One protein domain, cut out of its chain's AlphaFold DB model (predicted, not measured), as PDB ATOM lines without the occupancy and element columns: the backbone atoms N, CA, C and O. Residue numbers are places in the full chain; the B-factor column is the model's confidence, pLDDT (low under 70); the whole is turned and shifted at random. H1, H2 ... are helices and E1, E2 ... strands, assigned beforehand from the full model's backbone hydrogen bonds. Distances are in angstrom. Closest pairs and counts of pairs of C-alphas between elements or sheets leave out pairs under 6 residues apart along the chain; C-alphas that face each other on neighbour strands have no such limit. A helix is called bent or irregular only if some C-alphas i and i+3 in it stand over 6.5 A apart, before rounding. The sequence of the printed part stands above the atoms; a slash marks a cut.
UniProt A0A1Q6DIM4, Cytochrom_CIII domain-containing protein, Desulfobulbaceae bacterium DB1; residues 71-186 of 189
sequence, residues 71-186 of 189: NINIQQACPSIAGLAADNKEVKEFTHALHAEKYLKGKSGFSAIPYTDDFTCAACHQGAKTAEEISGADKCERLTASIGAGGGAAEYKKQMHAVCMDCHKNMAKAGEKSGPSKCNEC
ATOM      1  N   ASN A  71     164.912 141.440 134.039       94.06
ATOM      2  CA  ASN A  71     164.151 142.035 132.945       94.06
ATOM      3  C   ASN A  71     165.136 142.655 131.954       94.06
ATOM      4  O   ASN A  71     166.013 143.426 132.348       94.06
ATOM      5  N   ILE A  72     165.002 142.319 130.674       92.88
ATOM      6  CA  ILE A  72     165.810 142.919 129.613       92.88
ATOM      7  C   ILE A  72     165.015 144.092 129.049       92.88
ATOM      8  O   ILE A  72     164.136 143.910 128.205       92.88
ATOM      9  N   ASN A  73     165.337 145.280 129.557       92.50
ATOM     10  CA  ASN A  73     164.848 146.569 129.082       92.50
ATOM     11  C   ASN A  73     166.007 147.568 129.120       92.50
ATOM     12  O   ASN A  73     166.411 148.054 130.181       92.50
ATOM     13  N   ILE A  74     166.594 147.835 127.958       90.62
ATOM     14  CA  ILE A  74     167.836 148.611 127.886       90.62
ATOM     15  C   ILE A  74     167.599 150.097 128.110       90.62
ATOM     16  O   ILE A  74     168.433 150.751 128.729       90.62
ATOM     17  N   GLN A  75     166.452 150.621 127.689       90.75
ATOM     18  CA  GLN A  75     166.117 152.026 127.923       90.75
ATOM     19  C   GLN A  75     165.864 152.306 129.402       90.75
ATOM     20  O   GLN A  75     166.220 153.375 129.886       90.75
ATOM     21  N   GLN A  76     165.332 151.332 130.144       91.25
ATOM     22  CA  GLN A  76     165.224 151.430 131.596       91.25
ATOM     23  C   GLN A  76     166.585 151.255 132.287       91.25
ATOM     24  O   GLN A  76     166.894 151.978 133.234       91.25
ATOM     25  N   ALA A  77     167.405 150.300 131.840       89.75
ATOM     26  CA  ALA A  77     168.689 150.007 132.474       89.75
ATOM     27  C   ALA A  77     169.763 151.078 132.207       89.75
ATOM     28  O   ALA A  77     170.610 151.305 133.077       89.75
ATOM     29  N   CYS A  78     169.724 151.693 131.020       91.69
ATOM     30  CA  CYS A  78     170.693 152.645 130.482       91.69
ATOM     31  C   CYS A  78     169.991 153.733 129.640       91.69
ATOM     32  O   CYS A  78     170.077 153.723 128.409       91.69
ATOM     33  N   PRO A  79     169.308 154.699 130.283       90.38
ATOM     34  CA  PRO A  79     168.479 155.695 129.594       90.38
ATOM     35  C   PRO A  79     169.270 156.702 128.747       90.38
ATOM     36  O   PRO A  79     168.691 157.406 127.926       90.38
ATOM     37  N   SER A  80     170.587 156.790 128.935       86.94
ATOM     38  CA  SER A  80     171.465 157.734 128.236       86.94
ATOM     39  C   SER A  80     171.898 157.280 126.837       86.94
ATOM     40  O   SER A  80     172.542 158.052 126.126       86.94
ATOM     41  N   ILE A  81     171.564 156.054 126.416       89.56
ATOM     42  CA  ILE A  81     171.972 155.540 125.103       89.56
ATOM     43  C   ILE A  81     171.096 156.162 124.012       89.56
ATOM     44  O   ILE A  81     169.936 155.795 123.817       89.56
ATOM     45  N   ALA A  82     171.673 157.113 123.282       89.81
ATOM     46  CA  ALA A  82     170.984 157.844 122.230       89.81
ATOM     47  C   ALA A  82     170.643 156.960 121.014       89.81
ATOM     48  O   ALA A  82     171.387 156.053 120.639       89.81
ATOM     49  N   GLY A  83     169.524 157.274 120.355       91.44
ATOM     50  CA  GLY A  83     169.141 156.683 119.067       91.44
ATOM     51  C   GLY A  83     168.510 155.289 119.134       91.44
ATOM     52  O   GLY A  83     168.199 154.725 118.085       91.44
ATOM     53  N   LEU A  84     168.301 154.725 120.328       91.19
ATOM     54  CA  LEU A  84     167.558 153.474 120.478       91.19
ATOM     55  C   LEU A  84     166.079 153.682 120.131       91.19
ATOM     56  O   LEU A  84     165.433 154.611 120.613       91.19
ATOM     57  N   ALA A  85     165.526 152.787 119.312       89.25
ATOM     58  CA  ALA A  85     164.090 152.753 119.049       89.25
ATOM     59  C   ALA A  85     163.328 152.369 120.323       89.25
ATOM     60  O   ALA A  85     163.747 151.431 120.993       89.25
ATOM     61  N   ALA A  86     162.209 153.042 120.620       87.75
ATOM     62  CA  ALA A  86     161.414 152.833 121.835       87.75
ATOM     63  C   ALA A  86     161.188 151.344 122.163       87.75
ATOM     64  O   ALA A  86     160.725 150.572 121.314       87.75
ATOM     65  N   ASP A  87     161.513 150.954 123.397       87.12
ATOM     66  CA  ASP A  87     161.329 149.585 123.871       87.12
ATOM     67  C   ASP A  87     159.890 149.387 124.367       87.12
ATOM     68  O   ASP A  87     159.540 149.690 125.503       87.12
ATOM     69  N   ASN A  88     159.036 148.895 123.469       86.75
ATOM     70  CA  ASN A  88     157.628 148.610 123.759       86.75
ATOM     71  C   ASN A  88     157.381 147.134 124.115       86.75
ATOM     72  O   ASN A  88     156.231 146.708 124.243       86.75
ATOM     73  N   LYS A  89     158.442 146.323 124.167       90.19
ATOM     74  CA  LYS A  89     158.376 144.865 124.281       90.19
ATOM     75  C   LYS A  89     159.585 144.389 125.080       90.19
ATOM     76  O   LYS A  89     160.448 143.700 124.549       90.19
ATOM     77  N   GLU A  90     159.631 144.720 126.363       92.31
ATOM     78  CA  GLU A  90     160.673 144.190 127.243       92.31
ATOM     79  C   GLU A  90     160.564 142.662 127.389       92.31
ATOM     80  O   GLU A  90     159.475 142.085 127.302       92.31
ATOM     81  N   VAL A  91     161.694 141.992 127.627       94.25
ATOM     82  CA  VAL A  91     161.696 140.573 128.022       94.25
ATOM     83  C   VAL A  91     161.613 140.514 129.540       94.25
ATOM     84  O   VAL A  91     162.526 140.966 130.231       94.25
ATOM     85  N   LYS A  92     160.522 139.953 130.062       92.94
ATOM     86  CA  LYS A  92     160.293 139.819 131.505       92.94
ATOM     87  C   LYS A  92     160.813 138.487 132.019       92.94
ATOM     88  O   LYS A  92     160.670 137.470 131.347       92.94
ATOM     89  N   GLU A  93     161.361 138.501 133.232       93.25
ATOM     90  CA  GLU A  93     161.786 137.296 133.953       93.25
ATOM     91  C   GLU A  93     162.730 136.379 133.151       93.25
ATOM     92  O   GLU A  93     162.670 135.150 133.264       93.25
ATOM     93  N   PHE A  94     163.626 136.962 132.349       95.12
ATOM     94  CA  PHE A  94     164.659 136.206 131.651       95.12
ATOM     95  C   PHE A  94     165.482 135.418 132.668       95.12
ATOM     96  O   PHE A  94     166.045 135.996 133.596       95.12
ATOM     97  N   THR A  95     165.558 134.100 132.493       95.19
ATOM     98  CA  THR A  95     166.213 133.172 133.423       95.19
ATOM     99  C   THR A  95     167.735 133.218 133.280       95.19
ATOM    100  O   THR A  95     168.366 132.297 132.760       95.19
ATOM    101  N   HIS A  96     168.325 134.331 133.708       95.19
ATOM    102  CA  HIS A  96     169.726 134.679 133.498       95.19
ATOM    103  C   HIS A  96     170.694 133.632 134.059       95.19
ATOM    104  O   HIS A  96     171.520 133.113 133.305       95.19
ATOM    105  N   ALA A  97     170.537 133.236 135.326       94.81
ATOM    106  CA  ALA A  97     171.397 132.218 135.929       94.81
ATOM    107  C   ALA A  97     171.288 130.863 135.213       94.81
ATOM    108  O   ALA A  97     172.298 130.232 134.913       94.81
ATOM    109  N   LEU A  98     170.073 130.442 134.838       95.69
ATOM    110  CA  LEU A  98     169.880 129.187 134.105       95.69
ATOM    111  C   LEU A  98     170.546 129.209 132.729       95.69
ATOM    112  O   LEU A  98     171.107 128.193 132.316       95.69
ATOM    113  N   HIS A  99     170.512 130.342 132.024       96.44
ATOM    114  CA  HIS A  99     171.228 130.469 130.758       96.44
ATOM    115  C   HIS A  99     172.735 130.326 130.966       96.44
ATOM    116  O   HIS A  99     173.347 129.473 130.324       96.44
ATOM    117  N   ALA A 100     173.310 131.085 131.901       94.19
ATOM    118  CA  ALA A 100     174.745 131.068 132.165       94.19
ATOM    119  C   ALA A 100     175.242 129.696 132.659       94.19
ATOM    120  O   ALA A 100     176.215 129.155 132.137       94.19
ATOM    121  N   GLU A 101     174.569 129.095 133.638       93.44
ATOM    122  CA  GLU A 101     175.100 127.927 134.349       93.44
ATOM    123  C   GLU A 101     174.734 126.592 133.706       93.44
ATOM    124  O   GLU A 101     175.468 125.610 133.879       93.44
ATOM    125  N   LYS A 102     173.604 126.541 132.989       94.50
ATOM    126  CA  LYS A 102     173.001 125.288 132.526       94.50
ATOM    127  C   LYS A 102     172.754 125.244 131.026       94.50
ATOM    128  O   LYS A 102     173.176 124.283 130.392       94.50
ATOM    129  N   TYR A 103     172.044 126.216 130.457       95.88
ATOM    130  CA  TYR A 103     171.568 126.098 129.073       95.88
ATOM    131  C   TYR A 103     172.648 126.371 128.029       95.88
ATOM    132  O   TYR A 103     172.597 125.775 126.958       95.88
ATOM    133  N   LEU A 104     173.632 127.223 128.331       96.12
ATOM    134  CA  LEU A 104     174.700 127.556 127.384       96.12
ATOM    135  C   LEU A 104     175.863 126.551 127.380       96.12
ATOM    136  O   LEU A 104     176.572 126.460 126.378       96.12
ATOM    137  N   LYS A 105     176.069 125.781 128.453       95.94
ATOM    138  CA  LYS A 105     177.178 124.816 128.528       95.94
ATOM    139  C   LYS A 105     177.028 123.709 127.484       95.94
ATOM    140  O   LYS A 105     175.998 123.040 127.421       95.94
ATOM    141  N   GLY A 106     178.070 123.498 126.686       96.12
ATOM    142  CA  GLY A 106     178.104 122.505 125.613       96.12
ATOM    143  C   GLY A 106     177.320 122.922 124.370       96.12
ATOM    144  O   GLY A 106     177.051 122.078 123.516       96.12
ATOM    145  N   LYS A 107     176.886 124.188 124.278       96.81
ATOM    146  CA  LYS A 107     176.001 124.688 123.208       96.81
ATOM    147  C   LYS A 107     176.607 125.823 122.378       96.81
ATOM    148  O   LYS A 107     175.933 126.349 121.494       96.81
ATOM    149  N   SER A 108     177.887 126.142 122.586       95.50
ATOM    150  CA  SER A 108     178.602 127.201 121.856       95.50
ATOM    151  C   SER A 108     178.526 127.049 120.335       95.50
ATOM    152  O   SER A 108     178.312 128.034 119.634       95.50
ATOM    153  N   GLY A 109     178.570 125.814 119.824       96.00
ATOM    154  CA  GLY A 109     178.452 125.516 118.393       96.00
ATOM    155  C   GLY A 109     177.113 125.890 117.740       96.00
ATOM    156  O   GLY A 109     177.027 125.908 116.514       96.00
ATOM    157  N   PHE A 110     176.069 126.199 118.517       95.88
ATOM    158  CA  PHE A 110     174.779 126.655 117.986       95.88
ATOM    159  C   PHE A 110     174.645 128.180 117.957       95.88
ATOM    160  O   PHE A 110     173.763 128.701 117.272       95.88
ATOM    161  N   SER A 111     175.499 128.901 118.683       94.19
ATOM    162  CA  SER A 111     175.441 130.357 118.775       94.19
ATOM    163  C   SER A 111     176.099 131.021 117.569       94.19
ATOM    164  O   SER A 111     177.180 130.627 117.137       94.19
ATOM    165  N   ALA A 112     175.470 132.075 117.048       90.19
ATOM    166  CA  ALA A 112     176.107 132.960 116.073       90.19
ATOM    167  C   ALA A 112     177.177 133.860 116.722       90.19
ATOM    168  O   ALA A 112     178.066 134.362 116.039       90.19
ATOM    169  N   ILE A 113     177.090 134.054 118.041       88.50
ATOM    170  CA  ILE A 113     178.030 134.839 118.838       88.50
ATOM    171  C   ILE A 113     179.005 133.872 119.514       88.50
ATOM    172  O   ILE A 113     178.559 133.053 120.326       88.50
ATOM    173  N   PRO A 114     180.311 133.942 119.206       90.50
ATOM    174  CA  PRO A 114     181.294 133.041 119.787       90.50
ATOM    175  C   PRO A 114     181.386 133.187 121.308       90.50
ATOM    176  O   PRO A 114     181.525 134.292 121.829       90.50
ATOM    177  N   TYR A 115     181.372 132.057 122.008       94.56
ATOM    178  CA  TYR A 115     181.714 131.946 123.426       94.56
ATOM    179  C   TYR A 115     182.306 130.557 123.697       94.56
ATOM    180  O   TYR A 115     182.219 129.667 122.849       94.56
ATOM    181  N   THR A 116     182.907 130.360 124.870       94.12
ATOM    182  CA  THR A 116     183.429 129.056 125.303       94.12
ATOM    183  C   THR A 116     182.608 128.504 126.460       94.12
ATOM    184  O   THR A 116     182.035 129.257 127.245       94.12
ATOM    185  N   ASP A 117     182.579 127.181 126.608       92.75
ATOM    186  CA  ASP A 117     181.866 126.543 127.723       92.75
ATOM    187  C   ASP A 117     182.477 126.884 129.094       92.75
ATOM    188  O   ASP A 117     181.769 126.855 130.103       92.75
ATOM    189  N   ASP A 118     183.754 127.277 129.112       93.69
ATOM    190  CA  ASP A 118     184.453 127.772 130.302       93.69
ATOM    191  C   ASP A 118     183.973 129.170 130.726       93.69
ATOM    192  O   ASP A 118     184.075 129.530 131.898       93.69
ATOM    193  N   PHE A 119     183.429 129.963 129.793       94.88
ATOM    194  CA  PHE A 119     182.917 131.302 130.072       94.88
ATOM    195  C   PHE A 119     181.678 131.631 129.228       94.88
ATOM    196  O   PHE A 119     181.694 132.418 128.279       94.88
ATOM    197  N   THR A 120     180.553 131.035 129.623       96.00
ATOM    198  CA  THR A 120     179.253 131.185 128.951       96.00
ATOM    199  C   THR A 120     178.700 132.609 128.987       96.00
ATOM    200  O   THR A 120     177.904 132.976 128.124       96.00
ATOM    201  N   CYS A 121     179.138 133.447 129.930       93.88
ATOM    202  CA  CYS A 121     178.696 134.837 130.048       93.88
ATOM    203  C   CYS A 121     178.985 135.659 128.779       93.88
ATOM    204  O   CYS A 121     178.221 136.573 128.454       93.88
ATOM    205  N   ALA A 122     180.038 135.310 128.029       93.38
ATOM    206  CA  ALA A 122     180.391 135.955 126.764       93.38
ATOM    207  C   ALA A 122     179.327 135.785 125.662       93.38
ATOM    208  O   ALA A 122     179.291 136.590 124.734       93.38
ATOM    209  N   ALA A 123     178.418 134.806 125.783       93.81
ATOM    210  CA  ALA A 123     177.320 134.611 124.832       93.81
ATOM    211  C   ALA A 123     176.407 135.848 124.720       93.81
ATOM    212  O   ALA A 123     175.880 136.137 123.647       93.81
ATOM    213  N   CYS A 124     176.243 136.592 125.820       92.06
ATOM    214  CA  CYS A 124     175.437 137.814 125.873       92.06
ATOM    215  C   CYS A 124     176.289 139.057 126.161       92.06
ATOM    216  O   CYS A 124     176.048 140.124 125.597       92.06
ATOM    217  N   HIS A 125     177.309 138.933 127.012       90.44
ATOM    218  CA  HIS A 125     178.240 140.013 127.331       90.44
ATOM    219  C   HIS A 125     179.388 140.057 126.324       90.44
ATOM    220  O   HIS A 125     180.545 139.814 126.662       90.44
ATOM    221  N   GLN A 126     179.044 140.360 125.073       84.94
ATOM    222  CA  GLN A 126     179.988 140.398 123.960       84.94
ATOM    223  C   GLN A 126     181.209 141.267 124.285       84.94
ATOM    224  O   GLN A 126     181.080 142.386 124.782       84.94
ATOM    225  N   GLY A 127     182.395 140.733 123.992       82.00
ATOM    226  CA  GLY A 127     183.676 141.383 124.264       82.00
ATOM    227  C   GLY A 127     184.250 141.118 125.657       82.00
ATOM    228  O   GLY A 127     185.441 141.348 125.838       82.00
ATOM    229  N   ALA A 128     183.462 140.591 126.603       88.50
ATOM    230  CA  ALA A 128     183.971 140.195 127.913       88.50
ATOM    231  C   ALA A 128     184.627 138.808 127.867       88.50
ATOM    232  O   ALA A 128     184.100 137.869 127.267       88.50
ATOM    233  N   LYS A 129     185.759 138.675 128.553       89.25
ATOM    234  CA  LYS A 129     186.529 137.439 128.728       89.25
ATOM    235  C   LYS A 129     186.469 136.910 130.156       89.25
ATOM    236  O   LYS A 129     186.762 135.738 130.371       89.25
ATOM    237  N   THR A 130     186.108 137.760 131.116       90.06
ATOM    238  CA  THR A 130     185.996 137.392 132.531       90.06
ATOM    239  C   THR A 130     184.787 138.053 133.189       90.06
ATOM    240  O   THR A 130     184.194 138.991 132.645       90.06
ATOM    241  N   ALA A 131     184.393 137.561 134.367       88.88
ATOM    242  CA  ALA A 131     183.301 138.152 135.140       88.88
ATOM    243  C   ALA A 131     183.648 139.573 135.614       88.88
ATOM    244  O   ALA A 131     182.786 140.447 135.642       88.88
ATOM    245  N   GLU A 132     184.921 139.824 135.908       87.31
ATOM    246  CA  GLU A 132     185.430 141.124 136.339       87.31
ATOM    247  C   GLU A 132     185.306 142.166 135.225       87.31
ATOM    248  O   GLU A 132     184.944 143.304 135.498       87.31
ATOM    249  N   GLU A 133     185.519 141.791 133.958       86.44
ATOM    250  CA  GLU A 133     185.275 142.689 132.818       86.44
ATOM    251  C   GLU A 133     183.780 143.011 132.643       86.44
ATOM    252  O   GLU A 133     183.418 144.070 132.125       86.44
ATOM    253  N   ILE A 134     182.888 142.120 133.095       87.44
ATOM    254  CA  ILE A 134     181.441 142.356 133.075       87.44
ATOM    255  C   ILE A 134     181.028 143.358 134.153       87.44
ATOM    256  O   ILE A 134     180.139 144.175 133.899       87.44
ATOM    257  N   SER A 135     181.647 143.289 135.331       82.56
ATOM    258  CA  SER A 135     181.324 144.135 136.484       82.56
ATOM    259  C   SER A 135     182.182 145.391 136.625       82.56
ATOM    260  O   SER A 135     181.821 146.269 137.399       82.56
ATOM    261  N   GLY A 136     183.326 145.458 135.942       74.06
ATOM    262  CA  GLY A 136     184.357 146.474 136.167       74.06
ATOM    263  C   GLY A 136     184.201 147.758 135.350       74.06
ATOM    264  O   GLY A 136     184.623 148.813 135.814       74.06
ATOM    265  N   ALA A 137     183.598 147.698 134.159       69.31
ATOM    266  CA  ALA A 137     183.240 148.890 133.382       69.31
ATOM    267  C   ALA A 137     181.830 149.377 133.748       69.31
ATOM    268  O   ALA A 137     180.979 148.566 134.132       69.31
ATOM    269  N   ASP A 138     181.543 150.675 133.565       87.31
ATOM    270  CA  ASP A 138     180.162 151.152 133.656       87.31
ATOM    271  C   ASP A 138     179.290 150.350 132.678       87.31
ATOM    272  O   ASP A 138     179.589 150.209 131.484       87.31
ATOM    273  N   LYS A 139     178.206 149.769 133.201       86.31
ATOM    274  CA  LYS A 139     177.350 148.855 132.436       86.31
ATOM    275  C   LYS A 139     176.805 149.516 131.163       86.31
ATOM    276  O   LYS A 139     176.634 148.825 130.158       86.31
ATOM    277  N   CYS A 140     176.543 150.823 131.202       89.81
ATOM    278  CA  CYS A 140     175.959 151.572 130.100       89.81
ATOM    279  C   CYS A 140     177.018 152.017 129.097       89.81
ATOM    280  O   CYS A 140     176.754 151.975 127.896       89.81
ATOM    281  N   GLU A 141     178.226 152.349 129.548       89.38
ATOM    282  CA  GLU A 141     179.372 152.586 128.668       89.38
ATOM    283  C   GLU A 141     179.716 151.333 127.851       89.38
ATOM    284  O   GLU A 141     179.759 151.381 126.620       89.38
ATOM    285  N   ARG A 142     179.853 150.175 128.510       88.00
ATOM    286  CA  ARG A 142     180.136 148.899 127.832       88.00
ATOM    287  C   ARG A 142     179.048 148.530 126.829       88.00
ATOM    288  O   ARG A 142     179.336 148.082 125.720       88.00
ATOM    289  N   LEU A 143     177.791 148.713 127.215       89.56
ATOM    290  CA  LEU A 143     176.669 148.464 126.326       89.56
ATOM    291  C   LEU A 143     176.668 149.424 125.128       89.56
ATOM    292  O   LEU A 143     176.445 148.982 124.005       89.56
ATOM    293  N   THR A 144     176.968 150.705 125.343       91.56
ATOM    294  CA  THR A 144     177.104 151.699 124.268       91.56
ATOM    295  C   THR A 144     178.204 151.296 123.288       91.56
ATOM    296  O   THR A 144     177.985 151.322 122.077       91.56
ATOM    297  N   ALA A 145     179.358 150.854 123.795       89.69
ATOM    298  CA  ALA A 145     180.456 150.362 122.970       89.69
ATOM    299  C   ALA A 145     180.053 149.119 122.155       89.69
ATOM    300  O   ALA A 145     180.313 149.063 120.954       89.69
ATOM    301  N   SER A 146     179.358 148.161 122.779       88.50
ATOM    302  CA  SER A 146     178.836 146.961 122.108       88.50
ATOM    303  C   SER A 146     177.833 147.308 121.000       88.50
ATOM    304  O   SER A 146     177.966 146.841 119.869       88.50
ATOM    305  N   ILE A 147     176.893 148.221 121.277       91.88
ATOM    306  CA  ILE A 147     175.938 148.736 120.285       91.88
ATOM    307  C   ILE A 147     176.674 149.384 119.111       91.88
ATOM    308  O   ILE A 147     176.348 149.105 117.958       91.88
ATOM    309  N   GLY A 148     177.676 150.225 119.389       92.75
ATOM    310  CA  GLY A 148     178.504 150.863 118.365       92.75
ATOM    311  C   GLY A 148     179.225 149.845 117.478       92.75
ATOM    312  O   GLY A 148     179.135 149.929 116.254       92.75
ATOM    313  N   ALA A 149     179.865 148.842 118.085       90.06
ATOM    314  CA  ALA A 149     180.565 147.775 117.372       90.06
ATOM    315  C   ALA A 149     179.629 146.921 116.496       90.06
ATOM    316  O   ALA A 149     180.034 146.453 115.434       90.06
ATOM    317  N   GLY A 150     178.369 146.753 116.904       88.75
ATOM    318  CA  GLY A 150     177.363 145.995 116.160       88.75
ATOM    319  C   GLY A 150     176.661 146.756 115.022       88.75
ATOM    320  O   GLY A 150     175.714 146.229 114.435       88.75
ATOM    321  N   GLY A 151     177.076 147.987 114.704       92.31
ATOM    322  CA  GLY A 151     176.447 148.812 113.661       92.31
ATOM    323  C   GLY A 151     175.519 149.912 114.188       92.31
ATOM    324  O   GLY A 151     174.752 150.497 113.425       92.31
ATOM    325  N   GLY A 152     175.595 150.220 115.483       94.62
ATOM    326  CA  GLY A 152     174.894 151.332 116.114       94.62
ATOM    327  C   GLY A 152     173.472 151.011 116.576       94.62
ATOM    328  O   GLY A 152     172.961 149.898 116.448       94.62
ATOM    329  N   ALA A 153     172.814 152.031 117.134       93.94
ATOM    330  CA  ALA A 153     171.511 151.901 117.788       93.94
ATOM    331  C   ALA A 153     170.391 151.399 116.854       93.94
ATOM    332  O   ALA A 153     169.476 150.712 117.309       93.94
ATOM    333  N   ALA A 154     170.488 151.677 115.549       93.81
ATOM    334  CA  ALA A 154     169.534 151.198 114.548       93.81
ATOM    335  C   ALA A 154     169.551 149.663 114.400       93.81
ATOM    336  O   ALA A 154     168.500 149.045 114.233       93.81
ATOM    337  N   GLU A 155     170.725 149.039 114.531       94.19
ATOM    338  CA  GLU A 155     170.889 147.586 114.399       94.19
ATOM    339  C   GLU A 155     170.714 146.845 115.731       94.19
ATOM    340  O   GLU A 155     170.576 145.621 115.743       94.19
ATOM    341  N   TYR A 156     170.658 147.559 116.858       91.88
ATOM    342  CA  TYR A 156     170.632 146.958 118.192       91.88
ATOM    343  C   TYR A 156     169.510 145.919 118.377       91.88
ATOM    344  O   TYR A 156     169.753 144.810 118.853       91.88
ATOM    345  N   LYS A 157     168.282 146.224 117.931       92.38
ATOM    346  CA  LYS A 157     167.152 145.280 118.009       92.38
ATOM    347  C   LYS A 157     167.456 143.966 117.285       92.38
ATOM    348  O   LYS A 157     167.159 142.885 117.788       92.38
ATOM    349  N   LYS A 158     168.035 144.060 116.088       93.06
ATOM    350  CA  LYS A 158     168.405 142.898 115.276       93.06
ATOM    351  C   LYS A 158     169.523 142.106 115.949       93.06
ATOM    352  O   LYS A 158     169.425 140.884 115.997       93.06
ATOM    353  N   GLN A 159     170.525 142.786 116.505       91.69
ATOM    354  CA  GLN A 159     171.612 142.149 117.248       91.69
ATOM    355  C   GLN A 159     171.080 141.367 118.454       91.69
ATOM    356  O   GLN A 159     171.395 140.190 118.598       91.69
ATOM    357  N   MET A 160     170.213 141.963 119.278       92.00
ATOM    358  CA  MET A 160     169.646 141.250 120.428       92.00
ATOM    359  C   MET A 160     168.773 140.070 120.033       92.00
ATOM    360  O   MET A 160     168.834 139.020 120.669       92.00
ATOM    361  N   HIS A 161     167.977 140.203 118.973       93.94
ATOM    362  CA  HIS A 161     167.242 139.055 118.461       93.94
ATOM    363  C   HIS A 161     168.183 137.959 117.958       93.94
ATOM    364  O   HIS A 161     167.885 136.793 118.186       93.94
ATOM    365  N   ALA A 162     169.307 138.298 117.324       92.31
ATOM    366  CA  ALA A 162     170.291 137.312 116.881       92.31
ATOM    367  C   ALA A 162     170.893 136.535 118.067       92.31
ATOM    368  O   ALA A 162     170.926 135.306 118.016       92.31
ATOM    369  N   VAL A 163     171.244 137.220 119.171       93.00
ATOM    370  CA  VAL A 163     171.767 136.594 120.410       93.00
ATOM    371  C   VAL A 163     170.879 135.433 120.867       93.00
ATOM    372  O   VAL A 163     171.367 134.340 121.144       93.00
ATOM    373  N   CYS A 164     169.564 135.651 120.930       95.25
ATOM    374  CA  CYS A 164     168.630 134.640 121.425       95.25
ATOM    375  C   CYS A 164     168.192 133.666 120.324       95.25
ATOM    376  O   CYS A 164     168.218 132.445 120.492       95.25
ATOM    377  N   MET A 165     167.735 134.205 119.192       95.62
ATOM    378  CA  MET A 165     167.036 133.423 118.178       95.62
ATOM    379  C   MET A 165     167.966 132.519 117.387       95.62
ATOM    380  O   MET A 165     167.509 131.456 116.975       95.62
ATOM    381  N   ASP A 166     169.216 132.909 117.139       94.75
ATOM    382  CA  ASP A 166     170.097 132.094 116.303       94.75
ATOM    383  C   ASP A 166     170.464 130.801 117.025       94.75
ATOM    384  O   ASP A 166     170.282 129.721 116.460       94.75
ATOM    385  N   CYS A 167     170.836 130.890 118.307       96.50
ATOM    386  CA  CYS A 167     171.092 129.715 119.138       96.50
ATOM    387  C   CYS A 167     169.856 128.806 119.222       96.50
ATOM    388  O   CYS A 167     169.930 127.628 118.868       96.50
ATOM    389  N   HIS A 168     168.689 129.358 119.578       97.12
ATOM    390  CA  HIS A 168     167.454 128.575 119.674       97.12
ATOM    391  C   HIS A 168     167.081 127.908 118.338       97.12
ATOM    392  O   HIS A 168     166.793 126.713 118.276       97.12
ATOM    393  N   LYS A 169     167.132 128.645 117.224       96.38
ATOM    394  CA  LYS A 169     166.816 128.089 115.900       96.38
ATOM    395  C   LYS A 169     167.803 127.004 115.489       96.38
ATOM    396  O   LYS A 169     167.381 126.008 114.909       96.38
ATOM    397  N   ASN A 170     169.094 127.185 115.751       96.19
ATOM    398  CA  ASN A 170     170.115 126.215 115.374       96.19
ATOM    399  C   ASN A 170     170.012 124.937 116.212       96.19
ATOM    400  O   ASN A 170     170.065 123.847 115.646       96.19
ATOM    401  N   MET A 171     169.746 125.055 117.515       97.31
ATOM    402  CA  MET A 171     169.437 123.909 118.373       97.31
ATOM    403  C   MET A 171     168.189 123.163 117.885       97.31
ATOM    404  O   MET A 171     168.234 121.951 117.684       97.31
ATOM    405  N   ALA A 172     167.096 123.881 117.611       96.69
ATOM    406  CA  ALA A 172     165.863 123.271 117.117       96.69
ATOM    407  C   ALA A 172     166.070 122.537 115.779       96.69
ATOM    408  O   ALA A 172     165.576 121.425 115.601       96.69
ATOM    409  N   LYS A 173     166.841 123.119 114.850       96.44
ATOM    410  CA  LYS A 173     167.209 122.476 113.575       96.44
ATOM    411  C   LYS A 173     168.037 121.205 113.768       96.44
ATOM    412  O   LYS A 173     167.918 120.289 112.963       96.44
ATOM    413  N   ALA A 174     168.859 121.154 114.812       96.56
ATOM    414  CA  ALA A 174     169.652 119.983 115.170       96.56
ATOM    415  C   ALA A 174     168.865 118.925 115.966       96.56
ATOM    416  O   ALA A 174     169.432 117.904 116.341       96.56
ATOM    417  N   GLY A 175     167.572 119.149 116.233       96.38
ATOM    418  CA  GLY A 175     166.747 118.243 117.038       96.38
ATOM    419  C   GLY A 175     167.008 118.333 118.546       96.38
ATOM    420  O   GLY A 175     166.517 117.499 119.304       96.38
ATOM    421  N   GLU A 176     167.754 119.341 118.998       95.69
ATOM    422  CA  GLU A 176     168.020 119.588 120.412       95.69
ATOM    423  C   GLU A 176     166.826 120.271 121.086       95.69
ATOM    424  O   GLU A 176     166.079 121.043 120.473       95.69
ATOM    425  N   LYS A 177     166.673 120.051 122.398       93.94
ATOM    426  CA  LYS A 177     165.693 120.800 123.191       93.94
ATOM    427  C   LYS A 177     166.082 122.279 123.206       93.94
ATOM    428  O   LYS A 177     167.050 122.658 123.856       93.94
ATOM    429  N   SER A 178     165.298 123.100 122.517       94.62
ATOM    430  CA  SER A 178     165.520 124.541 122.377       94.62
ATOM    431  C   SER A 178     164.585 125.372 123.261       94.62
ATOM    432  O   SER A 178     163.512 124.917 123.664       94.62
ATOM    433  N   GLY A 179     164.991 126.616 123.521       91.88
ATOM    434  CA  GLY A 179     164.142 127.673 124.057       91.88
ATOM    435  C   GLY A 179     163.147 128.251 123.033       91.88
ATOM    436  O   GLY A 179     163.044 127.755 121.903       91.88
ATOM    437  N   PRO A 180     162.401 129.299 123.429       93.06
ATOM    438  CA  PRO A 180     161.320 129.886 122.642       93.06
ATOM    439  C   PRO A 180     161.789 130.492 121.319       93.06
ATOM    440  O   PRO A 180     162.910 130.988 121.194       93.06
ATOM    441  N   SER A 181     160.899 130.492 120.329       89.31
ATOM    442  CA  SER A 181     161.169 131.070 118.999       89.31
ATOM    443  C   SER A 181     160.076 132.017 118.506       89.31
ATOM    444  O   SER A 181     160.227 132.625 117.443       89.31
ATOM    445  N   LYS A 182     158.992 132.179 119.277       91.56
ATOM    446  CA  LYS A 182     157.885 133.093 118.971       91.56
ATOM    447  C   LYS A 182     157.966 134.350 119.831       91.56
ATOM    448  O   LYS A 182     158.362 134.297 120.991       91.56
ATOM    449  N   CYS A 183     157.528 135.485 119.284       92.38
ATOM    450  CA  CYS A 183     157.637 136.790 119.944       92.38
ATOM    451  C   CYS A 183     156.992 136.823 121.339       92.38
ATOM    452  O   CYS A 183     157.577 137.352 122.280       92.38
ATOM    453  N   ASN A 184     155.799 136.244 121.478       92.38
ATOM    454  CA  ASN A 184     155.020 136.267 122.716       92.38
ATOM    455  C   ASN A 184     155.558 135.335 123.810       92.38
ATOM    456  O   ASN A 184     155.187 135.490 124.969       92.38
ATOM    457  N   GLU A 185     156.414 134.379 123.452       91.81
ATOM    458  CA  GLU A 185     157.071 133.490 124.411       91.81
ATOM    459  C   GLU A 185     158.250 134.191 125.115       91.81
ATOM    460  O   GLU A 185     158.635 133.770 126.201       91.81
ATOM    461  N   CYS A 186     158.786 135.276 124.533       93.06
ATOM    462  CA  CYS A 186     159.844 136.100 125.136       93.06
ATOM    463  C   CYS A 186     159.318 137.431 125.705       93.06
ATOM    464  O   CYS A 186     159.677 137.816 126.811       93.06
TER     465      CYS A 186
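This is residues 71 to 186 of the 189 residues of the protein "Cytochrom_CIII domain-containing protein" of Desulfobulbaceae bacterium DB1 (UniProt A0A1Q6DIM4). One long helix, H6, runs along one side of a body of short helices and long loops, with few contacts between the helices. H5 meets the beginning of H6 at a corner, like an L, while from the other end of H6 the chain folds back to H7, whose last residue comes near the short strand E1. The printed part has 116 residues, with seven named helices and one named strand in the order H1, E1, H2, H3, H4, H5, H6, H7; the class is mostly helix. It is compact, with a radius of gyration of the C-alphas of 14.2 A, and rounded, spanning 41 by 33 by 25 A.

H1, residues 74 to 77, is close to but not clearly touching H5, residues 139 to 149; their closest C-alphas, those of Ala 77 and Cys 140, are 7.8 A apart. E1, residues 91 to 94, pairs with no named strand; its closest C-alpha to H7, residues 183 to 186, is that of Val 91, 5.6 A from that of Cys 186. H2, residues 96 to 103, and H3, residues 120 to 123, only just touch, with 3 pairs of C-alphas within 8 A, the closest being Ala 100 and Thr 120 at 5.5 A. H3 is close to but not clearly touching H4, residues 131 to 136, with the closest C-alphas, Cys 121 and Ala 131, 7.6 A apart. H5 is close to but not clearly touching H6, residues 156 to 173: the closest C-alphas, Ile 147 and Tyr 156, are 6.0 A apart, and the lines are about perpendicular at 79 degrees. H6 and H7 are apart. Every O i to N i+4 pair is within hydrogen-bond range in H4 and H5, against 3 of 4 in H2 and 13 of 14 in H6; H1, H3 and H7 are too short for such a pair.

H1 begins at C-alpha 74, (167.836, 148.611, 127.886), and is 4.9 A long from first to last C-alpha. E1 is 6.4 A long. H2, 9.8 A, is irregular, but only just: C-alphas 100 and 103 are 6.7 A apart. H3 is 5.7 A, H4 8.5 A and H5 15.4 A long. H6, 25.1 A, begins at C-alpha 156, (170.632, 146.958, 118.192), and has a kink of 35 degrees near residue 164. H7, 5.7 A, ends at C-alpha 186, (159.844, 136.100, 125.136).

The two C-alphas farthest apart, those of Ser 80 and Gly 175, are 41.3 A apart. The printed part has no cut. The links from H1 to E1, 13 residues, and from H2 to H3, 16 residues, are long. The mean pLDDT of the printed part is 91.9, and residue 137 alone is under 70.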